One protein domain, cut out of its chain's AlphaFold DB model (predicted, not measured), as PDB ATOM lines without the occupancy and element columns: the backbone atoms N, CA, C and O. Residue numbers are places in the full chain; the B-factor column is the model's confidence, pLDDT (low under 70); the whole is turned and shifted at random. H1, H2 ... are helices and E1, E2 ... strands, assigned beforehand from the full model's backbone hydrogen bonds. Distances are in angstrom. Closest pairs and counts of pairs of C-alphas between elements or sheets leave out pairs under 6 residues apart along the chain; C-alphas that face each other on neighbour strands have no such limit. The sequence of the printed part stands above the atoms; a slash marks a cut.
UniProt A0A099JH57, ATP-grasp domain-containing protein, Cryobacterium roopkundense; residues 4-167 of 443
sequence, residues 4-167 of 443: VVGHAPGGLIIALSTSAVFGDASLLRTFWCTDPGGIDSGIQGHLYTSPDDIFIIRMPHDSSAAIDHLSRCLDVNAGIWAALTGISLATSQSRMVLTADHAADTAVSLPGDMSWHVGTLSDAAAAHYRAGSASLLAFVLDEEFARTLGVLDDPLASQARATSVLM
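Overview. This is residues 4 to 167 of the 443 residues of the protein "ATP-grasp domain-containing protein" of Cryobacterium roopkundense (UniProt A0A099JH57). A strongly twisted sheet of five parallel strands curls round one helix, H3; the short helix H1 is on its opposite face, with the long helix H2 running beside H1. The hairpin of H4 and H5 packs on H3 through H4, and residues 23 to 29 stick out. The printed part has 164 residues with five named helices and five named strands, in the order E1 H1 E2 H2 E3 E4 H3 E5 H4 H5; the sheet's order is E4 E3 E2 E1 E5, and the class is mixed, with 79 residues, under half, in named elements. The whole is compact, with a radius of gyration of the C-alphas of 16.1 A, and spans 40 by 40 by 34 A.

Along the chain. Find C-alpha 12 at (226.112, -36.604, 200.096), where E1, residues 12 to 14, begins. Read on to H1, residues 43 to 48, 10.2 A long, and E2, residues 54 to 58, 13.4 A. At C-alpha 64, (200.176, -31.794, 205.215), H2 begins; it runs 31.2 A to residue 85. Then come E3, residues 96 to 100, 13.3 A, E4, residues 114 to 118, 13.6 A, H3, residues 121 to 130, 14.3 A, and E5, residues 135 to 138. H4 is residues 143 to 149, and H5, residues 156 to 167, 16.3 A, ends at C-alpha 167, (225.796, -22.467, 180.172).

Arrangement. Start at the sheet: N 115 of E4 and O 96 of E3 are 2.9 A apart, N 99 of E3 and O 57 of E2 2.8 A, N 14 of E1 and O 54 of E2 2.8 A, and N 13 of E1 and O 135 of E5 2.7 A, each within hydrogen-bond range. E1, H1, E2 and E2, H2, E3 are strand-helix-strand units, parallel neighbour strands joined through a helix, with right-handed crossovers. H3 is on the sheet; the C-alphas of Thr 99 and Leu 121 are the closest of E3 and H3, 6.2 A. H1 is on the opposite face, its height over the sheet 8.1 A. H2 is not on the sheet, but only just, with 4 pairs of C-alphas within 10 A. H1 and H2 are close but not clearly touching, their closest C-alphas, His 46 and Leu 74, 7.8 A apart. H4 touches H3, closest C-alphas Ala 126 and Leu 149, 5.0 A. H4 and H5, a helical hairpin, touch at Glu 143 and Ala 160, their closest C-alphas, 4.8 A. In H2, H3, H4 and H5 every O i to N i+4 pair is within hydrogen-bond range; in H1 0 of 2 are, beside 2 of 3 O i to N i+3 pairs.

Size, cuts and confidence. The C-alphas farthest apart are those of Ala 107 and Ser 158, 45.0 A. The printed part has no cut; the links E1 to H1 and E3 to E4 are long. Look for pLDDT under 70 at residues 8 to 9 and 17 to 39; the mean of the printed part is 83.3.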
ATOM      1  N   VAL A   4     231.909 -33.330 193.264       88.62
ATOM      2  CA  VAL A   4     231.874 -33.394 194.727       88.62
ATOM      3  C   VAL A   4     232.533 -32.138 195.286       88.62
ATOM      4  O   VAL A   4     233.681 -31.843 194.965       88.62
ATOM      5  N   VAL A   5     231.799 -31.406 196.117       88.12
ATOM      6  CA  VAL A   5     232.268 -30.222 196.836       88.12
ATOM      7  C   VAL A   5     232.388 -30.572 198.319       88.12
ATOM      8  O   VAL A   5     231.411 -30.983 198.950       88.12
ATOM      9  N   GLY A   6     233.585 -30.396 198.881       85.62
ATOM     10  CA  GLY A   6     233.915 -30.770 200.262       85.62
ATOM     11  C   GLY A   6     234.566 -32.148 200.413       85.62
ATOM     12  O   GLY A   6     234.767 -32.882 199.447       85.62
ATOM     13  N   HIS A   7     234.923 -32.474 201.658       77.06
ATOM     14  CA  HIS A   7     235.677 -33.681 202.028       77.06
ATOM     15  C   HIS A   7     235.080 -34.423 203.237       77.06
ATOM     16  O   HIS A   7     235.761 -35.228 203.872       77.06
ATOM     17  N   ALA A   8     233.832 -34.131 203.608       69.75
ATOM     18  CA  ALA A   8     233.217 -34.744 204.779       69.75
ATOM     19  C   ALA A   8     232.968 -36.249 204.530       69.75
ATOM     20  O   ALA A   8     232.391 -36.589 203.495       69.75
ATOM     21  N   PRO A   9     233.336 -37.143 205.471       65.38
ATOM     22  CA  PRO A   9     233.185 -38.599 205.348       65.38
ATOM     23  C   PRO A   9     231.734 -39.106 205.509       65.38
ATOM     24  O   PRO A   9     231.522 -40.292 205.746       65.38
ATOM     25  N   GLY A  10     230.737 -38.220 205.425       75.38
ATOM     26  CA  GLY A  10     229.314 -38.546 205.553       75.38
ATOM     27  C   GLY A  10     228.608 -38.735 204.208       75.38
ATOM     28  O   GLY A  10     229.229 -38.652 203.149       75.38
ATOM     29  N   GLY A  11     227.290 -38.954 204.266       84.12
ATOM     30  CA  GLY A  11     226.424 -38.967 203.082       84.12
ATOM     31  C   GLY A  11     226.494 -37.665 202.280       84.12
ATOM     32  O   GLY A  11     226.910 -36.621 202.791       84.12
ATOM     33  N   LEU A  12     226.097 -37.731 201.015       92.38
ATOM     34  CA  LEU A  12     226.112 -36.604 200.096       92.38
ATOM     35  C   LEU A  12     224.854 -35.750 200.264       92.38
ATOM     36  O   LEU A  12     223.752 -36.256 200.437       92.38
ATOM     37  N   ILE A  13     224.998 -34.435 200.156       93.50
ATOM     38  CA  ILE A  13     223.880 -33.533 199.897       93.50
ATOM     39  C   ILE A  13     223.554 -33.660 198.416       93.50
ATOM     40  O   ILE A  13     224.410 -33.412 197.561       93.50
ATOM     41  N   ILE A  14     222.317 -34.035 198.120       92.25
ATOM     42  CA  ILE A  14     221.791 -34.160 196.770       92.25
ATOM     43  C   ILE A  14     220.744 -33.070 196.554       92.25
ATOM     44  O   ILE A  14     219.600 -33.174 196.991       92.25
ATOM     45  N   ALA A  15     221.156 -32.022 195.845       85.94
ATOM     46  CA  ALA A  15     220.292 -30.946 195.374       85.94
ATOM     47  C   ALA A  15     220.421 -30.859 193.850       85.94
ATOM     48  O   ALA A  15     221.322 -30.215 193.312       85.94
ATOM     49  N   LEU A  16     219.554 -31.578 193.139       79.06
ATOM     50  CA  LEU A  16     219.576 -31.603 191.680       79.06
ATOM     51  C   LEU A  16     218.604 -30.563 191.132       79.06
ATOM     52  O   LEU A  16     217.409 -30.822 191.065       79.06
ATOM     53  N   SER A  17     219.119 -29.435 190.648       67.81
ATOM     54  CA  SER A  17     218.328 -28.585 189.762       67.81
ATOM     55  C   SER A  17     218.387 -29.128 188.327       67.81
ATOM     56  O   SER A  17     219.449 -29.184 187.705       67.81
ATOM     57  N   THR A  18     217.242 -29.532 187.771       59.66
ATOM     58  CA  THR A  18     217.095 -29.811 186.334       59.66
ATOM     59  C   THR A  18     216.980 -28.542 185.486       59.66
ATOM     60  O   THR A  18     217.068 -28.628 184.256       59.66
ATOM     61  N   SER A  19     216.814 -27.378 186.120       51.94
ATOM     62  CA  SER A  19     216.579 -26.082 185.488       51.94
ATOM     63  C   SER A  19     217.529 -24.982 185.943       51.94
ATOM     64  O   SER A  19     217.151 -23.817 185.826       51.94
ATOM     65  N   ALA A  20     218.728 -25.303 186.441       50.72
ATOM     66  CA  ALA A  20     219.774 -24.305 186.650       50.72
ATOM     67  C   ALA A  20     220.119 -23.738 185.272       50.72
ATOM     68  O   ALA A  20     220.907 -24.276 184.503       50.72
ATOM     69  N   VAL A  21     219.351 -22.733 184.903       49.50
ATOM     70  CA  VAL A  21     219.313 -22.030 183.648       49.50
ATOM     71  C   VAL A  21     219.605 -20.620 184.077       49.50
ATOM     72  O   VAL A  21     218.916 -20.112 184.962       49.50
ATOM     73  N   PHE A  22     220.604 -19.997 183.454       50.81
ATOM     74  CA  PHE A  22     220.843 -18.570 183.616       50.81
ATOM     75  C   PHE A  22     219.494 -17.854 183.589       50.81
ATOM     76  O   PHE A  22     218.760 -17.982 182.602       50.81
ATOM     77  N   GLY A  23     219.155 -17.170 184.683       48.97
ATOM     78  CA  GLY A  23     217.936 -16.384 184.805       48.97
ATOM     79  C   GLY A  23     217.980 -15.207 183.838       48.97
ATOM     80  O   GLY A  23     218.130 -14.060 184.246       48.97
ATOM     81  N   ASP A  24     217.895 -15.464 182.534       47.88
ATOM     82  CA  ASP A  24     217.659 -14.425 181.558       47.88
ATOM     83  C   ASP A  24     216.217 -13.972 181.783       47.88
ATOM     84  O   ASP A  24     215.263 -14.678 181.463       47.88
ATOM     85  N   ALA A  25     216.070 -12.789 182.380       48.50
ATOM     86  CA  ALA A  25     214.785 -12.193 182.726       48.50
ATOM     87  C   ALA A  25     213.844 -12.002 181.518       48.50
ATOM     88  O   ALA A  25     212.674 -11.668 181.707       48.50
ATOM     89  N   SER A  26     214.353 -12.184 180.296       42.75
ATOM     90  CA  SER A  26     213.585 -12.189 179.051       42.75
ATOM     91  C   SER A  26     213.057 -13.558 178.616       42.75
ATOM     92  O   SER A  26     212.196 -13.600 177.735       42.75
ATOM     93  N   LEU A  27     213.549 -14.666 179.191       47.06
ATOM     94  CA  LEU A  27     212.943 -15.974 178.970       47.06
ATOM     95  C   LEU A  27     211.479 -15.838 179.363       47.06
ATOM     96  O   LEU A  27     211.173 -15.408 180.478       47.06
ATOM     97  N   LEU A  28     210.580 -16.135 178.421       45.78
ATOM     98  CA  LEU A  28     209.146 -16.045 178.652       45.78
ATOM     99  C   LEU A  28     208.839 -16.814 179.941       45.78
ATOM    100  O   LEU A  28     208.971 -18.038 179.995       45.78
ATOM    101  N   ARG A  29     208.452 -16.070 180.986       42.06
ATOM    102  CA  ARG A  29     208.192 -16.562 182.354       42.06
ATOM    103  C   ARG A  29     207.148 -17.686 182.415       42.06
ATOM    104  O   ARG A  29     206.948 -18.287 183.463       42.06
ATOM    105  N   THR A  30     206.492 -17.965 181.293       38.09
ATOM    106  CA  THR A  30     205.366 -18.879 181.130       38.09
ATOM    107  C   THR A  30     205.687 -20.347 181.390       38.09
ATOM    108  O   THR A  30     204.753 -21.097 181.636       38.09
ATOM    109  N   PHE A  31     206.950 -20.790 181.318       35.44
ATOM    110  CA  PHE A  31     207.266 -22.211 181.548       35.44
ATOM    111  C   PHE A  31     207.641 -22.532 183.004       35.44
ATOM    112  O   PHE A  31     207.197 -23.548 183.520       35.44
ATOM    113  N   TRP A  32     208.413 -21.668 183.675       33.06
ATOM    114  CA  TRP A  32     208.969 -21.958 185.010       33.06
ATOM    115  C   TRP A  32     208.316 -21.175 186.158       33.06
ATOM    116  O   TRP A  32     208.405 -21.600 187.303       33.06
ATOM    117  N   CYS A  33     207.683 -20.023 185.893       34.94
ATOM    118  CA  CYS A  33     207.266 -19.098 186.959       34.94
ATOM    119  C   CYS A  33     205.751 -19.021 187.197       34.94
ATOM    120  O   CYS A  33     205.341 -18.377 188.158       34.94
ATOM    121  N   THR A  34     204.914 -19.599 186.330       36.16
ATOM    122  CA  THR A  34     203.445 -19.446 186.416       36.16
ATOM    123  C   THR A  34     202.680 -20.740 186.663       36.16
ATOM    124  O   THR A  34     201.514 -20.675 187.035       36.16
ATOM    125  N   ASP A  35     203.309 -21.897 186.461       42.31
ATOM    126  CA  ASP A  35     202.709 -23.204 186.724       42.31
ATOM    127  C   ASP A  35     203.422 -23.839 187.930       42.31
ATOM    128  O   ASP A  35     204.632 -24.069 187.847       42.31
ATOM    129  N   PRO A  36     202.723 -24.137 189.041       44.31
ATOM    130  CA  PRO A  36     203.275 -24.928 190.141       44.31
ATOM    131  C   PRO A  36     203.897 -26.260 189.677       44.31
ATOM    132  O   PRO A  36     204.864 -26.719 190.281       44.31
ATOM    133  N   GLY A  37     203.402 -26.847 188.578       43.62
ATOM    134  CA  GLY A  37     203.949 -28.054 187.941       43.62
ATOM    135  C   GLY A  37     205.122 -27.809 186.979       43.62
ATOM    136  O   GLY A  37     205.742 -28.769 186.517       43.62
ATOM    137  N   GLY A  38     205.434 -26.543 186.680       48.16
ATOM    138  CA  GLY A  38     206.573 -26.105 185.869       48.16
ATOM    139  C   GLY A  38     207.804 -25.716 186.691       48.16
ATOM    140  O   GLY A  38     208.853 -25.453 186.115       48.16
ATOM    141  N   ILE A  39     207.702 -25.687 188.024       54.22
ATOM    142  CA  ILE A  39     208.828 -25.434 188.925       54.22
ATOM    143  C   ILE A  39     209.734 -26.669 188.943       54.22
ATOM    144  O   ILE A  39     209.277 -27.799 189.118       54.22
ATOM    145  N   ASP A  40     211.041 -26.460 188.798       71.94
ATOM    146  CA  ASP A  40     212.033 -27.498 189.050       71.94
ATOM    147  C   ASP A  40     212.041 -27.854 190.535       71.94
ATOM    148  O   ASP A  40     212.665 -27.186 191.360       71.94
ATOM    149  N   SER A  41     211.296 -28.901 190.882       80.94
ATOM    150  CA  SER A  41     211.212 -29.376 192.259       80.94
ATOM    151  C   SER A  41     212.502 -30.055 192.715       80.94
ATOM    152  O   SER A  41     212.700 -30.250 193.905       80.94
ATOM    153  N   GLY A  42     213.378 -30.455 191.792       86.69
ATOM    154  CA  GLY A  42     214.525 -31.306 192.095       86.69
ATOM    155  C   GLY A  42     214.167 -32.762 192.407       86.69
ATOM    156  O   GLY A  42     215.061 -33.563 192.666       86.69
ATOM    157  N   ILE A  43     212.890 -33.162 192.276       90.25
ATOM    158  CA  ILE A  43     212.429 -34.546 192.504       90.25
ATOM    159  C   ILE A  43     213.186 -35.577 191.655       90.25
ATOM    160  O   ILE A  43     213.365 -36.718 192.060       90.25
ATOM    161  N   GLN A  44     213.685 -35.173 190.486       88.19
ATOM    162  CA  GLN A  44     214.465 -36.045 189.605       88.19
ATOM    163  C   GLN A  44     215.857 -36.380 190.163       88.19
ATOM    164  O   GLN A  44     216.530 -37.267 189.640       88.19
ATOM    165  N   GLY A  45     216.288 -35.684 191.221       90.75
ATOM    166  CA  GLY A  45     217.476 -36.014 192.000       90.75
ATOM    167  C   GLY A  45     217.318 -37.294 192.814       90.75
ATOM    168  O   GLY A  45     218.323 -37.882 193.205       90.75
ATOM    169  N   HIS A  46     216.083 -37.768 193.012       94.50
ATOM    170  CA  HIS A  46     215.791 -38.952 193.813       94.50
ATOM    171  C   HIS A  46     216.504 -40.206 193.290       94.50
ATOM    172  O   HIS A  46     217.061 -40.956 194.086       94.50
ATOM    173  N   LEU A  47     216.616 -40.360 191.964       94.38
ATOM    174  CA  LEU A  47     217.425 -41.400 191.308       94.38
ATOM    175  C   LEU A  47     218.870 -41.486 191.832       94.38
ATOM    176  O   LEU A  47     219.475 -42.554 191.837       94.38
ATOM    177  N   TYR A  48     219.449 -40.358 192.233       93.25
ATOM    178  CA  TYR A  48     220.849 -40.263 192.631       93.25
ATOM    179  C   TYR A  48     221.042 -40.219 194.144       93.25
ATOM    180  O   TYR A  48     222.164 -39.994 194.590       93.25
ATOM    181  N   THR A  49     219.968 -40.399 194.916       95.00
ATOM    182  CA  THR A  49     219.986 -40.207 196.365       95.00
ATOM    183  C   THR A  49     219.808 -41.538 197.073       95.00
ATOM    184  O   THR A  49     218.760 -42.176 196.953       95.00
ATOM    185  N   SER A  50     220.832 -41.967 197.802       95.12
ATOM    186  CA  SER A  50     220.785 -43.151 198.661       95.12
ATOM    187  C   SER A  50     220.097 -42.847 200.004       95.12
ATOM    188  O   SER A  50     219.918 -41.677 200.343       95.12
ATOM    189  N   PRO A  51     219.711 -43.868 200.797       95.50
ATOM    190  CA  PRO A  51     219.100 -43.662 202.117       95.50
ATOM    191  C   PRO A  51     219.958 -42.852 203.095       95.50
ATOM    192  O   PRO A  51     219.424 -42.167 203.965       95.50
ATOM    193  N   ASP A  52     221.282 -42.920 202.935       93.81
ATOM    194  CA  ASP A  52     222.238 -42.225 203.792       93.81
ATOM    195  C   ASP A  52     222.551 -40.809 203.299       93.81
ATOM    196  O   ASP A  52     223.277 -40.085 203.972       93.81
ATOM    197  N   ASP A  53     222.031 -40.373 202.155       95.06
ATOM    198  CA  ASP A  53     222.244 -39.024 201.633       95.06
ATOM    199  C   ASP A  53     221.242 -38.020 202.237       95.06
ATOM    200  O   ASP A  53     220.270 -38.386 202.897       95.06
ATOM    201  N   ILE A  54     221.490 -36.724 202.042       95.06
ATOM    202  CA  ILE A  54     220.539 -35.651 202.355       95.06
ATOM    203  C   ILE A  54     219.859 -35.250 201.050       95.06
ATOM    204  O   ILE A  54     220.512 -34.685 200.170       95.06
ATOM    205  N   PHE A  55     218.557 -35.503 200.924       95.69
ATOM    206  CA  PHE A  55     217.806 -35.121 199.731       95.69
ATOM    207  C   PHE A  55     217.170 -33.739 199.888       95.69
ATOM    208  O   PHE A  55     216.406 -33.513 200.825       95.69
ATOM    209  N   ILE A  56     217.434 -32.826 198.954       94.44
ATOM    210  CA  ILE A  56     216.823 -31.493 198.943       94.44
ATOM    211  C   ILE A  56     215.814 -31.400 197.803       94.44
ATOM    212  O   ILE A  56     216.151 -31.616 196.638       94.44
ATOM    213  N   ILE A  57     214.582 -31.033 198.145       92.25
ATOM    214  CA  ILE A  57     213.453 -30.931 197.220       92.25
ATOM    215  C   ILE A  57     212.702 -29.617 197.437       92.25
ATOM    216  O   ILE A  57     212.585 -29.120 198.555       92.25
ATOM    217  N   ARG A  58     212.191 -29.025 196.361       89.50
ATOM    218  CA  ARG A  58     211.382 -27.808 196.401       89.50
ATOM    219  C   ARG A  58     209.904 -28.157 196.372       89.50
ATOM    220  O   ARG A  58     209.444 -28.866 195.479       89.50
ATOM    221  N   MET A  59     209.179 -27.610 197.340       86.44
ATOM    222  CA  MET A  59     207.752 -27.811 197.540       86.44
ATOM    223  C   MET A  59     207.007 -26.499 197.272       86.44
ATOM    224  O   MET A  59     207.271 -25.500 197.939       86.44
ATOM    225  N   PRO A  60     206.072 -26.458 196.305       73.31
ATOM    226  CA  PRO A  60     205.275 -25.257 196.050       73.31
ATOM    227  C   PRO A  60     204.186 -25.024 197.109       73.31
ATOM    228  O   PRO A  60     203.658 -23.919 197.207       73.31
ATOM    229  N   HIS A  61     203.847 -26.059 197.883       79.88
ATOM    230  CA  HIS A  61     202.800 -26.041 198.897       79.88
ATOM    231  C   HIS A  61     203.314 -26.688 200.181       79.88
ATOM    232  O   HIS A  61     203.950 -27.742 200.130       79.88
ATOM    233  N   ASP A  62     202.991 -26.083 201.315       82.56
ATOM    234  CA  ASP A  62     203.383 -26.511 202.656       82.56
ATOM    235  C   ASP A  62     202.300 -27.333 203.376       82.56
ATOM    236  O   ASP A  62     202.518 -27.782 204.489       82.56
ATOM    237  N   SER A  63     201.153 -27.609 202.748       88.50
ATOM    238  CA  SER A  63     200.078 -28.400 203.370       88.50
ATOM    239  C   SER A  63     200.500 -29.838 203.727       88.50
ATOM    240  O   SER A  63     201.203 -30.491 202.949       88.50
ATOM    241  N   SER A  64     199.955 -30.390 204.820       89.50
ATOM    242  CA  SER A  64     200.176 -31.794 205.215       89.50
ATOM    243  C   SER A  64     199.851 -32.787 204.095       89.50
ATOM    244  O   SER A  64     200.619 -33.708 203.858       89.50
ATOM    245  N   ALA A  65     198.778 -32.551 203.329       89.56
ATOM    246  CA  ALA A  65     198.415 -33.409 202.199       89.56
ATOM    247  C   ALA A  65     199.497 -33.442 201.102       89.56
ATOM    248  O   ALA A  65     199.775 -34.496 200.534       89.56
ATOM    249  N   ALA A  66     200.138 -32.304 200.811       88.94
ATOM    250  CA  ALA A  66     201.223 -32.241 199.833       88.94
ATOM    251  C   ALA A  66     202.470 -33.003 200.313       88.94
ATOM    252  O   ALA A  66     203.105 -33.701 199.521       88.94
ATOM    253  N   ILE A  67     202.797 -32.902 201.602       91.50
ATOM    254  CA  ILE A  67     203.924 -33.615 202.223       91.50
ATOM    255  C   ILE A  67     203.656 -35.122 202.288       91.50
ATOM    256  O   ILE A  67     204.543 -35.918 201.970       91.50
ATOM    257  N   ASP A  68     202.430 -35.527 202.617       91.50
ATOM    258  CA  ASP A  68     202.011 -36.930 202.609       91.50
ATOM    259  C   ASP A  68     202.089 -37.525 201.198       91.50
ATOM    260  O   ASP A  68     202.609 -38.627 201.009       91.50
ATOM    261  N   HIS A  69     201.622 -36.787 200.184       92.00
ATOM    262  CA  HIS A  69     201.740 -37.204 198.785       92.00
ATOM    263  C   HIS A  69     203.196 -37.344 198.351       92.00
ATOM    264  O   HIS A  69     203.549 -38.358 197.748       92.00
ATOM    265  N   LEU A  70     204.053 -36.374 198.686       93.12
ATOM    266  CA  LEU A  70     205.484 -36.483 198.413       93.12
ATOM    267  C   LEU A  70     206.075 -37.733 199.079       93.12
ATOM    268  O   LEU A  70     206.742 -38.516 198.410       93.12
ATOM    269  N   SER A  71     205.802 -37.941 200.367       94.88
ATOM    270  CA  SER A  71     206.318 -39.078 201.137       94.88
ATOM    271  C   SER A  71     205.969 -40.410 200.469       94.88
ATOM    272  O   SER A  71     206.847 -41.238 200.226       94.88
ATOM    273  N   ARG A  72     204.707 -40.578 200.056       95.56
ATOM    274  CA  ARG A  72     204.255 -41.774 199.329       95.56
ATOM    275  C   ARG A  72     204.916 -41.914 197.963       95.56
ATOM    276  O   ARG A  72     205.306 -43.018 197.593       95.56
ATOM    277  N   CYS A  73     205.066 -40.824 197.213       96.06
ATOM    278  CA  CYS A  73     205.781 -40.835 195.938       96.06
ATOM    279  C   CYS A  73     207.234 -41.308 196.102       96.06
ATOM    280  O   CYS A  73     207.702 -42.099 195.283       96.06
ATOM    281  N   LEU A  74     207.928 -40.874 197.158       96.25
ATOM    282  CA  LEU A  74     209.294 -41.313 197.450       96.25
ATOM    283  C   LEU A  74     209.340 -42.800 197.805       96.25
ATOM    284  O   LEU A  74     210.121 -43.541 197.212       96.25
ATOM    285  N   ASP A  75     208.462 -43.257 198.696       97.56
ATOM    286  CA  ASP A  75     208.433 -44.657 199.132       97.56
ATOM    287  C   ASP A  75     208.070 -45.610 197.989       97.56
ATOM    288  O   ASP A  75     208.702 -46.655 197.816       97.56
ATOM    289  N   VAL A  76     207.096 -45.237 197.151       98.31
ATOM    290  CA  VAL A  76     206.722 -46.022 195.967       98.31
ATOM    291  C   VAL A  76     207.854 -46.038 194.945       98.31
ATOM    292  O   VAL A  76     208.164 -47.107 194.418       98.31
ATOM    293  N   ASN A  77     208.505 -44.900 194.675       98.25
ATOM    294  CA  ASN A  77     209.630 -44.863 193.739       98.25
ATOM    295  C   ASN A  77     210.798 -45.727 194.241       98.25
ATOM    296  O   ASN A  77     211.271 -46.601 193.516       98.25
ATOM    297  N   ALA A  78     211.212 -45.551 195.498       98.38
ATOM    298  CA  ALA A  78     212.269 -46.349 196.115       98.38
ATOM    299  C   ALA A  78     211.927 -47.847 196.115       98.38
ATOM    300  O   ALA A  78     212.777 -48.676 195.790       98.38
ATOM    301  N   GLY A  79     210.669 -48.197 196.399       98.56
ATOM    302  CA  GLY A  79     210.175 -49.571 196.350       98.56
ATOM    303  C   GLY A  79     210.234 -50.189 194.951       98.56
ATOM    304  O   GLY A  79     210.652 -51.340 194.820       98.56
ATOM    305  N   ILE A  80     209.866 -49.439 193.904       98.62
ATOM    306  CA  ILE A  80     209.987 -49.886 192.505       98.62
ATOM    307  C   ILE A  80     211.456 -50.159 192.159       98.62
ATOM    308  O   ILE A  80     211.772 -51.228 191.634       98.62
ATOM    309  N   TRP A  81     212.361 -49.233 192.487       98.56
ATOM    310  CA  TRP A  81     213.792 -49.398 192.223       98.56
ATOM    311  C   TRP A  81     214.380 -50.597 192.957       98.56
ATOM    312  O   TRP A  81     215.007 -51.445 192.320       98.56
ATOM    313  N   ALA A  82     214.125 -50.723 194.258       98.44
ATOM    314  CA  ALA A  82     214.614 -51.845 195.047       98.44
ATOM    315  C   ALA A  82     214.102 -53.182 194.492       98.44
ATOM    316  O   ALA A  82     214.892 -54.100 194.278       98.44
ATOM    317  N   ALA A  83     212.807 -53.273 194.171       98.31
ATOM    318  CA  ALA A  83     212.197 -54.497 193.655       98.31
ATOM    319  C   ALA A  83     212.719 -54.900 192.268       98.31
ATOM    320  O   ALA A  83     212.893 -56.091 192.003       98.31
ATOM    321  N   LEU A  84     212.973 -53.933 191.382       98.12
ATOM    322  CA  LEU A  84     213.379 -54.201 190.000       98.12
ATOM    323  C   LEU A  84     214.892 -54.257 189.788       98.12
ATOM    324  O   LEU A  84     215.332 -54.868 188.819       98.12
ATOM    325  N   THR A  85     215.692 -53.634 190.653       98.12
ATOM    326  CA  THR A  85     217.136 -53.448 190.417       98.12
ATOM    327  C   THR A  85     218.022 -53.784 191.614       98.12
ATOM    328  O   THR A  85     219.237 -53.874 191.452       98.12
ATOM    329  N   GLY A  86     217.452 -53.937 192.813       97.62
ATOM    330  CA  GLY A  86     218.212 -54.071 194.059       97.62
ATOM    331  C   GLY A  86     218.885 -52.774 194.526       97.62
ATOM    332  O   GLY A  86     219.603 -52.781 195.525       97.62
ATOM    333  N   ILE A  87     218.684 -51.651 193.829       97.62
ATOM    334  CA  ILE A  87     219.212 -50.340 194.217       97.62
ATOM    335  C   ILE A  87     218.265 -49.714 195.242       97.62
ATOM    336  O   ILE A  87     217.071 -49.567 194.989       97.62
ATOM    337  N   SER A  88     218.809 -49.330 196.397       97.75
ATOM    338  CA  SER A  88     218.067 -48.607 197.432       97.75
ATOM    339  C   SER A  88     218.188 -47.103 197.205       97.75
ATOM    340  O   SER A  88     219.299 -46.575 197.173       97.75
ATOM    341  N   LEU A  89     217.047 -46.433 197.054       97.62
ATOM    342  CA  LEU A  89     216.951 -44.973 197.028       97.62
ATOM    343  C   LEU A  89     216.489 -44.453 198.392       97.62
ATOM    344  O   LEU A  89     215.945 -45.215 199.193       97.62
ATOM    345  N   ALA A  90     216.666 -43.155 198.630       96.44
ATOM    346  CA  ALA A  90     216.086 -42.467 199.779       96.44
ATOM    347  C   ALA A  90     214.568 -42.707 199.880       96.44
ATOM    348  O   ALA A  90     213.875 -42.852 198.876       96.44
ATOM    349  N   THR A  91     214.035 -42.742 201.091       96.38
ATOM    350  CA  THR A  91     212.604 -42.918 201.381       96.38
ATOM    351  C   THR A  91     212.080 -41.709 202.148       96.38
ATOM    352  O   THR A  91     212.843 -40.806 202.490       96.38
ATOM    353  N   SER A  92     210.790 -41.697 202.481       94.31
ATOM    354  CA  SER A  92     210.203 -40.693 203.380       94.31
ATOM    355  C   SER A  92     210.838 -40.670 204.778       94.31
ATOM    356  O   SER A  92     210.675 -39.699 205.510       94.31
ATOM    357  N   GLN A  93     211.564 -41.728 205.151       94.81
ATOM    358  CA  GLN A  93     212.281 -41.843 206.424       94.81
ATOM    359  C   GLN A  93     213.746 -41.394 206.331       94.81
ATOM    360  O   GLN A  93     214.448 -41.397 207.337       94.81
ATOM    361  N   SER A  94     214.236 -41.065 205.134       95.00
ATOM    362  CA  SER A  94     215.601 -40.568 204.935       95.00
ATOM    363  C   SER A  94     215.710 -39.081 205.276       95.00
ATOM    364  O   SER A  94     214.710 -38.371 205.392       95.00
ATOM    365  N   ARG A  95     216.946 -38.591 205.406       95.12
ATOM    366  CA  ARG A  95     217.209 -37.180 205.709       95.12
ATOM    367  C   ARG A  95     216.792 -36.305 204.538       95.12
ATOM    368  O   ARG A  95     217.316 -36.435 203.429       95.12
ATOM    369  N   MET A  96     215.868 -35.392 204.799       95.25
ATOM    370  CA  MET A  96     215.210 -34.628 203.752       95.25
ATOM    371  C   MET A  96     215.059 -33.160 204.123       95.25
ATOM    372  O   MET A  96     214.763 -32.798 205.261       95.25
ATOM    373  N   VAL A  97     215.229 -32.302 203.125       95.06
ATOM    374  CA  VAL A  97     215.085 -30.855 203.262       95.06
ATOM    375  C   VAL A  97     214.070 -30.385 202.237       95.06
ATOM    376  O   VAL A  97     214.316 -30.421 201.029       95.06
ATOM    377  N   LEU A  98     212.914 -29.962 202.728       94.12
ATOM    378  CA  LEU A  98     211.871 -29.335 201.933       94.12
ATOM    379  C   LEU A  98     212.177 -27.840 201.838       94.12
ATOM    380  O   LEU A  98     212.405 -27.183 202.851       94.12
ATOM    381  N   THR A  99     212.194 -27.304 200.623       90.94
ATOM    382  CA  THR A  99     212.518 -25.896 200.356       90.94
ATOM    383  C   THR A  99     211.329 -25.165 199.750       90.94
ATOM    384  O   THR A  99     210.634 -25.713 198.890       90.94
ATOM    385  N   ALA A 100     211.101 -23.925 200.174       88.44
ATOM    386  CA  ALA A 100     210.081 -23.045 199.609       88.44
ATOM    387  C   ALA A 100     210.421 -21.571 199.854       88.44
ATOM    388  O   ALA A 100     211.204 -21.243 200.740       88.44
ATOM    389  N   ASP A 101     209.767 -20.656 199.135       85.44
ATOM    390  CA  ASP A 101     209.980 -19.208 199.310       85.44
ATOM    391  C   ASP A 101     209.331 -18.637 200.596       85.44
ATOM    392  O   ASP A 101     209.395 -17.436 200.850       85.44
ATOM    393  N   HIS A 102     208.675 -19.479 201.399       86.38
ATOM    394  CA  HIS A 102     207.963 -19.118 202.625       86.38
ATOM    395  C   HIS A 102     208.285 -20.104 203.754       86.38
ATOM    396  O   HIS A 102     208.741 -21.219 203.509       86.38
ATOM    397  N   ALA A 103     208.059 -19.686 205.001       89.38
ATOM    398  CA  ALA A 103     208.109 -20.585 206.153       89.38
ATOM    399  C   ALA A 103     206.921 -21.554 206.121       89.38
ATOM    400  O   ALA A 103     205.836 -21.143 205.716       89.38
ATOM    401  N   ALA A 104     207.125 -22.795 206.569       87.69
ATOM    402  CA  ALA A 104     206.038 -23.753 206.723       87.69
ATOM    403  C   ALA A 104     204.970 -23.213 207.679       87.69
ATOM    404  O   ALA A 104     205.300 -22.623 208.716       87.69
ATOM    405  N   ASP A 105     203.702 -23.461 207.359       85.44
ATOM    406  CA  ASP A 105     202.608 -23.271 208.300       85.44
ATOM    407  C   ASP A 105     202.902 -24.015 209.615       85.44
ATOM    408  O   ASP A 105     203.222 -25.201 209.647       85.44
ATOM    409  N   THR A 106     202.771 -23.300 210.731       80.62
ATOM    410  CA  THR A 106     202.943 -23.826 212.091       80.62
ATOM    411  C   THR A 106     202.060 -25.035 212.418       80.62
ATOM    412  O   THR A 106     202.370 -25.769 213.355       80.62
ATOM    413  N   ALA A 107     200.967 -25.252 211.677       81.31
ATOM    414  CA  ALA A 107     200.098 -26.418 211.824       81.31
ATOM    415  C   ALA A 107     200.644 -27.691 211.144       81.31
ATOM    416  O   ALA A 107     200.117 -28.783 211.366       81.31
ATOM    417  N   VAL A 108     201.680 -27.572 210.312       84.38
ATOM    418  CA  VAL A 108     202.217 -28.671 209.508       84.38
ATOM    419  C   VAL A 108     203.268 -29.434 210.306       84.38
ATOM    420  O   VAL A 108     204.337 -28.920 210.626       84.38
ATOM    421  N   SER A 109     202.977 -30.702 210.595       84.94
ATOM    422  CA  SER A 109     203.969 -31.634 211.133       84.94
ATOM    423  C   SER A 109     204.742 -32.282 209.989       84.94
ATOM    424  O   SER A 109     204.141 -32.895 209.107       84.94
ATOM    425  N   LEU A 110     206.070 -32.190 210.027       88.25
ATOM    426  CA  LEU A 110     206.941 -32.899 209.093       88.25
ATOM    427  C   LEU A 110     207.191 -34.334 209.593       88.25
ATOM    428  O   LEU A 110     207.450 -34.513 210.786       88.25
ATOM    429  N   PRO A 111     207.088 -35.360 208.734       86.25
ATOM    430  CA  PRO A 111     207.362 -36.739 209.123       86.25
ATOM    431  C   PRO A 111     208.870 -37.036 209.163       86.25
ATOM    432  O   PRO A 111     209.634 -36.522 208.352       86.25
ATOM    433  N   GLY A 112     209.286 -37.926 210.070       83.50
ATOM    434  CA  GLY A 112     210.650 -38.467 210.111       83.50
ATOM    435  C   GLY A 112     211.744 -37.403 210.265       83.50
ATOM    436  O   GLY A 112     211.595 -36.459 211.038       83.50
ATOM    437  N   ASP A 113     212.827 -37.562 209.499       90.50
ATOM    438  CA  ASP A 113     213.986 -36.655 209.458       90.50
ATOM    439  C   ASP A 113     213.823 -35.534 208.404       90.50
ATOM    440  O   ASP A 113     214.803 -35.028 207.842       90.50
ATOM    441  N   MET A 114     212.578 -35.145 208.102       94.50
ATOM    442  CA  MET A 114     212.292 -34.013 207.222       94.50
ATOM    443  C   MET A 114     212.453 -32.681 207.959       94.50
ATOM    444  O   MET A 114     211.989 -32.489 209.081       94.50
ATOM    445  N   SER A 115     213.059 -31.717 207.279       94.31
ATOM    446  CA  SER A 115     213.214 -30.340 207.749       94.31
ATOM    447  C   SER A 115     212.731 -29.347 206.696       94.31
ATOM    448  O   SER A 115     212.684 -29.668 205.508       94.31
ATOM    449  N   TRP A 116     212.360 -28.142 207.129       94.44
ATOM    450  CA  TRP A 116     211.954 -27.056 206.238       94.44
ATOM    451  C   TRP A 116     213.047 -25.996 206.137       94.44
ATOM    452  O   TRP A 116     213.615 -25.578 207.148       94.44
ATOM    453  N   HIS A 117     213.292 -25.512 204.926       93.50
ATOM    454  CA  HIS A 117     214.218 -24.426 204.646       93.50
ATOM    455  C   HIS A 117     213.531 -23.350 203.801       93.50
ATOM    456  O   HIS A 117     212.959 -23.633 202.750       93.50
ATOM    457  N   VAL A 118     213.620 -22.096 204.245       92.06
ATOM    458  CA  VAL A 118     213.105 -20.955 203.481       92.06
ATOM    459  C   VAL A 118     214.169 -20.505 202.485       92.06
ATOM    460  O   VAL A 118     215.220 -20.021 202.894       92.06
ATOM    461  N   GLY A 119     213.898 -20.662 201.193       87.38
ATOM    462  CA  GLY A 119     214.808 -20.320 200.104       87.38
ATOM    463  C   GLY A 119     214.726 -21.297 198.932       87.38
ATOM    464  O   GLY A 119     213.767 -22.053 198.769       87.38
ATOM    465  N   THR A 120     215.755 -21.269 198.091       85.31
ATOM    466  CA  THR A 120     215.895 -22.155 196.931       85.31
ATOM    467  C   THR A 120     216.562 -23.492 197.290       85.31
ATOM    468  O   THR A 120     217.131 -23.656 198.370       85.31
ATOM    469  N   LEU A 121     216.562 -24.445 196.344       86.62
ATOM    470  CA  LEU A 121     217.350 -25.685 196.442       86.62
ATOM    471  C   LEU A 121     218.834 -25.391 196.724       86.62
ATOM    472  O   LEU A 121     219.459 -26.067 197.539       86.62
ATOM    473  N   SER A 122     219.383 -24.369 196.061       85.75
ATOM    474  CA  SER A 122     220.782 -23.961 196.200       85.75
ATOM    475  C   SER A 122     221.075 -23.337 197.564       85.75
ATOM    476  O   SER A 122     222.123 -23.622 198.142       85.75
ATOM    477  N   ASP A 123     220.151 -22.537 198.105       87.88
ATOM    478  CA  ASP A 123     220.298 -21.937 199.439       87.88
ATOM    479  C   ASP A 123     220.324 -23.015 200.524       87.88
ATOM    480  O   ASP A 123     221.222 -23.031 201.371       87.88
ATOM    481  N   ALA A 124     219.401 -23.977 200.440       91.25
ATOM    482  CA  ALA A 124     219.355 -25.108 201.355       91.25
ATOM    483  C   ALA A 124     220.619 -25.972 201.247       91.25
ATOM    484  O   ALA A 124     221.244 -26.287 202.262       91.25
ATOM    485  N   ALA A 125     221.052 -26.303 200.025       91.69
ATOM    486  CA  ALA A 125     222.281 -27.063 199.800       91.69
ATOM    487  C   ALA A 125     223.497 -26.372 200.424       91.69
ATOM    488  O   ALA A 125     224.293 -27.014 201.110       91.69
ATOM    489  N   ALA A 126     223.614 -25.056 200.240       90.69
ATOM    490  CA  ALA A 126     224.701 -24.280 200.811       90.69
ATOM    491  C   ALA A 126     224.637 -24.175 202.335       90.69
ATOM    492  O   ALA A 126     225.680 -24.253 202.983       90.69
ATOM    493  N   ALA A 127     223.448 -24.032 202.919       91.94
ATOM    494  CA  ALA A 127     223.280 -24.022 204.368       91.94
ATOM    495  C   ALA A 127     223.748 -25.347 204.994       91.94
ATOM    496  O   ALA A 127     224.546 -25.333 205.932       91.94
ATOM    497  N   HIS A 128     223.330 -26.484 204.427       91.12
ATOM    498  CA  HIS A 128     223.758 -27.807 204.892       91.12
ATOM    499  C   HIS A 128     225.252 -28.061 204.663       91.12
ATOM    500  O   HIS A 128     225.923 -28.602 205.540       91.12
ATOM    501  N   TYR A 129     225.793 -27.633 203.522       91.50
ATOM    502  CA  TYR A 129     227.223 -27.740 203.238       91.50
ATOM    503  C   TYR A 129     228.059 -26.940 204.247       91.50
ATOM    504  O   TYR A 129     228.993 -27.467 204.848       91.50
ATOM    505  N   ARG A 130     227.686 -25.680 204.506       90.00
ATOM    506  CA  ARG A 130     228.394 -24.788 205.441       90.00
ATOM    507  C   ARG A 130     228.268 -25.210 206.902       90.00
ATOM    508  O   ARG A 130     229.149 -24.887 207.692       90.00
ATOM    509  N   ALA A 131     227.219 -25.952 207.256       89.25
ATOM    510  CA  ALA A 131     227.112 -26.590 208.567       89.25
ATOM    511  C   ALA A 131     228.163 -27.701 208.779       89.25
ATOM    512  O   ALA A 131     228.359 -28.146 209.908       89.25
ATOM    513  N   GLY A 132     228.855 -28.141 207.718       83.75
ATOM    514  CA  GLY A 132     229.989 -29.065 207.791       83.75
ATOM    515  C   GLY A 132     229.610 -30.532 208.001       83.75
ATOM    516  O   GLY A 132     230.473 -31.342 208.335       83.75
ATOM    517  N   SER A 133     228.337 -30.897 207.824       74.88
ATOM    518  CA  SER A 133     227.821 -32.238 208.137       74.88
ATOM    519  C   SER A 133     227.910 -33.252 206.988       74.88
ATOM    520  O   SER A 133     227.654 -34.436 207.207       74.88
ATOM    521  N   ALA A 134     228.201 -32.806 205.764       87.19
ATOM    522  CA  ALA A 134     228.145 -33.620 204.549       87.19
ATOM    523  C   ALA A 134     228.929 -32.972 203.393       87.19
ATOM    524  O   ALA A 134     229.216 -31.774 203.422       87.19
ATOM    525  N   SER A 135     229.259 -33.766 202.372       91.62
ATOM    526  CA  SER A 135     229.796 -33.261 201.098       91.62
ATOM    527  C   SER A 135     228.650 -33.058 200.109       91.62
ATOM    528  O   SER A 135     227.646 -33.750 200.193       91.62
ATOM    529  N   LEU A 136     228.765 -32.133 199.164       91.25
ATOM    530  CA  LEU A 136     227.711 -31.848 198.187       91.25
ATOM    531  C   LEU A 136     228.053 -32.466 196.832       91.25
ATOM    532  O   LEU A 136     229.137 -32.225 196.311       91.25
ATOM    533  N   LEU A 137     227.121 -33.202 196.221       91.00
ATOM    534  CA  LEU A 137     227.230 -33.590 194.814       91.00
ATOM    535  C   LEU A 137     226.549 -32.529 193.941       91.00
ATOM    536  O   LEU A 137     225.345 -32.575 193.692       91.00
ATOM    537  N   ALA A 138     227.329 -31.560 193.471       87.25
ATOM    538  CA  ALA A 138     226.858 -30.500 192.592       87.25
ATOM    539  C   ALA A 138     226.730 -31.019 191.152       87.25
ATOM    540  O   ALA A 138     227.719 -31.279 190.463       87.25
ATOM    541  N   PHE A 139     225.495 -31.164 190.674       85.50
ATOM    542  CA  PHE A 139     225.219 -31.533 189.279       85.50
ATOM    543  C   PHE A 139     225.336 -30.362 188.303       85.50
ATOM    544  O   PHE A 139     225.501 -30.581 187.101       85.50
ATOM    545  N   VAL A 140     225.259 -29.143 188.835       84.69
ATOM    546  CA  VAL A 140     225.653 -27.894 188.188       84.69
ATOM    547  C   VAL A 140     226.474 -27.134 189.211       84.69
ATOM    548  O   VAL A 140     225.996 -26.888 190.315       84.69
ATOM    549  N   LEU A 141     227.711 -26.803 188.866       87.19
ATOM    550  CA  LEU A 141     228.558 -25.930 189.665       87.19
ATOM    551  C   LEU A 141     228.887 -24.730 188.791       87.19
ATOM    552  O   LEU A 141     229.843 -24.786 188.035       87.19
ATOM    553  N   ASP A 142     228.048 -23.700 188.828       88.00
ATOM    554  CA  ASP A 142     228.303 -22.413 188.176       88.00
ATOM    555  C   ASP A 142     228.861 -21.393 189.189       88.00
ATOM    556  O   ASP A 142     229.024 -21.691 190.376       88.00
ATOM    557  N   GLU A 143     229.218 -20.193 188.732       88.12
ATOM    558  CA  GLU A 143     229.815 -19.160 189.587       88.12
ATOM    559  C   GLU A 143     228.855 -18.645 190.658       88.12
ATOM    560  O   GLU A 143     229.296 -18.278 191.749       88.12
ATOM    561  N   GLU A 144     227.557 -18.587 190.357       86.44
ATOM    562  CA  GLU A 144     226.551 -18.155 191.320       86.44
ATOM    563  C   GLU A 144     226.457 -19.171 192.452       86.44
ATOM    564  O   GLU A 144     226.592 -18.804 193.618       86.44
ATOM    565  N   PHE A 145     226.352 -20.456 192.120       86.56
ATOM    566  CA  PHE A 145     226.286 -21.504 193.118       86.56
ATOM    567  C   PHE A 145     227.599 -21.650 193.889       86.56
ATOM    568  O   PHE A 145     227.572 -21.753 195.113       86.56
ATOM    569  N   ALA A 146     228.758 -21.549 193.232       89.50
ATOM    570  CA  ALA A 146     230.051 -21.533 193.917       89.50
ATOM    571  C   ALA A 146     230.174 -20.358 194.910       89.50
ATOM    572  O   ALA A 146     230.702 -20.531 196.014       89.50
ATOM    573  N   ARG A 147     229.631 -19.177 194.573       89.25
ATOM    574  CA  ARG A 147     229.524 -18.032 195.497       89.25
ATOM    575  C   ARG A 147     228.600 -18.343 196.671       89.25
ATOM    576  O   ARG A 147     228.958 -18.072 197.818       89.25
ATOM    577  N   THR A 148     227.445 -18.940 196.394       88.12
ATOM    578  CA  THR A 148     226.471 -19.354 197.412       88.12
ATOM    579  C   THR A 148     227.024 -20.443 198.322       88.12
ATOM    580  O   THR A 148     226.665 -20.469 199.490       88.12
ATOM    581  N   LEU A 149     227.958 -21.277 197.863       89.12
ATOM    582  CA  LEU A 149     228.689 -22.234 198.700       89.12
ATOM    583  C   LEU A 149     229.823 -21.566 199.489       89.12
ATOM    584  O   LEU A 149     230.067 -21.925 200.639       89.12
ATOM    585  N   GLY A 150     230.442 -20.518 198.937       89.25
ATOM    586  CA  GLY A 150     231.613 -19.849 199.515       89.25
ATOM    587  C   GLY A 150     232.941 -20.490 199.102       89.25
ATOM    588  O   GLY A 150     233.887 -20.462 199.877       89.25
ATOM    589  N   VAL A 151     233.008 -21.074 197.899       86.81
ATOM    590  CA  VAL A 151     234.174 -21.828 197.385       86.81
ATOM    591  C   VAL A 151     234.849 -21.140 196.186       86.81
ATOM    592  O   VAL A 151     235.461 -21.786 195.343       86.81
ATOM    593  N   LEU A 152     234.731 -19.813 196.065       76.56
ATOM    594  CA  LEU A 152     235.274 -19.062 194.919       76.56
ATOM    595  C   LEU A 152     236.807 -18.920 194.907       76.56
ATOM    596  O   LEU A 152     237.362 -18.574 193.865       76.56
ATOM    597  N   ASP A 153     237.478 -19.211 196.019       70.62
ATOM    598  CA  ASP A 153     238.946 -19.216 196.120       70.62
ATOM    599  C   ASP A 153     239.545 -20.635 195.986       70.62
ATOM    600  O   ASP A 153     240.757 -20.826 196.076       70.62
ATOM    601  N   ASP A 154     238.696 -21.640 195.763       75.94
ATOM    602  CA  ASP A 154     239.047 -23.055 195.618       75.94
ATOM    603  C   ASP A 154     239.421 -23.378 194.147       75.94
ATOM    604  O   ASP A 154     238.926 -22.708 193.232       75.94
ATOM    605  N   PRO A 155     240.244 -24.408 193.855       79.12
ATOM    606  CA  PRO A 155     240.338 -25.018 192.519       79.12
ATOM    607  C   PRO A 155     238.995 -25.168 191.776       79.12
ATOM    608  O   PRO A 155     238.928 -24.978 190.554       79.12
ATOM    609  N   LEU A 156     237.909 -25.422 192.510       85.69
ATOM    610  CA  LEU A 156     236.537 -25.488 192.001       85.69
ATOM    611  C   LEU A 156     236.039 -24.196 191.330       85.69
ATOM    612  O   LEU A 156     235.154 -24.250 190.477       85.69
ATOM    613  N   ALA A 157     236.620 -23.036 191.633       87.00
ATOM    614  CA  ALA A 157     236.234 -21.760 191.033       87.00
ATOM    615  C   ALA A 157     236.528 -21.692 189.529       87.00
ATOM    616  O   ALA A 157     235.784 -21.064 188.773       87.00
ATOM    617  N   SER A 158     237.601 -22.347 189.071       86.50
ATOM    618  CA  SER A 158     237.888 -22.441 187.636       86.50
ATOM    619  C   SER A 158     236.834 -23.281 186.922       86.50
ATOM    620  O   SER A 158     236.375 -22.902 185.845       86.50
ATOM    621  N   GLN A 159     236.407 -24.377 187.553       87.94
ATOM    622  CA  GLN A 159     235.324 -25.201 187.037       87.94
ATOM    623  C   GLN A 159     234.009 -24.409 186.991       87.94
ATOM    624  O   GLN A 159     233.337 -24.399 185.965       87.94
ATOM    625  N   ALA A 160     233.690 -23.672 188.056       89.56
ATOM    626  CA  ALA A 160     232.493 -22.841 188.136       89.56
ATOM    627  C   ALA A 160     232.416 -21.785 187.023       89.56
ATOM    628  O   ALA A 160     231.370 -21.600 186.386       89.56
ATOM    629  N   ARG A 161     233.551 -21.137 186.729       89.31
ATOM    630  CA  ARG A 161     233.704 -20.226 185.585       89.31
ATOM    631  C   ARG A 161     233.462 -20.931 184.258       89.31
ATOM    632  O   ARG A 161     232.678 -20.444 183.448       89.31
ATOM    633  N   ALA A 162     234.096 -22.082 184.047       89.31
ATOM    634  CA  ALA A 162     233.930 -22.868 182.830       89.31
ATOM    635  C   ALA A 162     232.474 -23.292 182.600       89.31
ATOM    636  O   ALA A 162     231.935 -23.072 181.514       89.31
ATOM    637  N   THR A 163     231.807 -23.817 183.627       89.62
ATOM    638  CA  THR A 163     230.385 -24.165 183.573       89.62
ATOM    639  C   THR A 163     229.531 -22.944 183.246       89.62
ATOM    640  O   THR A 163     228.691 -23.026 182.356       89.62
ATOM    641  N   SER A 164     229.773 -21.788 183.873       88.44
ATOM    642  CA  SER A 164     229.012 -20.556 183.598       88.44
ATOM    643  C   SER A 164     229.180 -20.072 182.156       88.44
ATOM    644  O   SER A 164     228.203 -19.690 181.511       88.44
ATOM    645  N   VAL A 165     230.405 -20.135 181.625       89.50
ATOM    646  CA  VAL A 165     230.703 -19.804 180.224       89.50
ATOM    647  C   VAL A 165     229.975 -20.753 179.272       89.50
ATOM    648  O   VAL A 165     229.382 -20.287 178.304       89.50
ATOM    649  N   LEU A 166     229.984 -22.059 179.548       90.25
ATOM    650  CA  LEU A 166     229.325 -23.063 178.706       90.25
ATOM    651  C   LEU A 166     227.793 -23.085 178.846       90.25
ATOM    652  O   LEU A 166     227.112 -23.544 177.933       90.25
ATOM    653  N   MET A 167     227.243 -22.605 179.963       86.12
ATOM    654  CA  MET A 167     225.796 -22.467 180.172       86.12
ATOM    655  C   MET A 167     225.184 -21.323 179.347       86.12
ATOM    656  O   MET A 167     223.996 -21.374 179.020       86.12
TER     657      MET A 167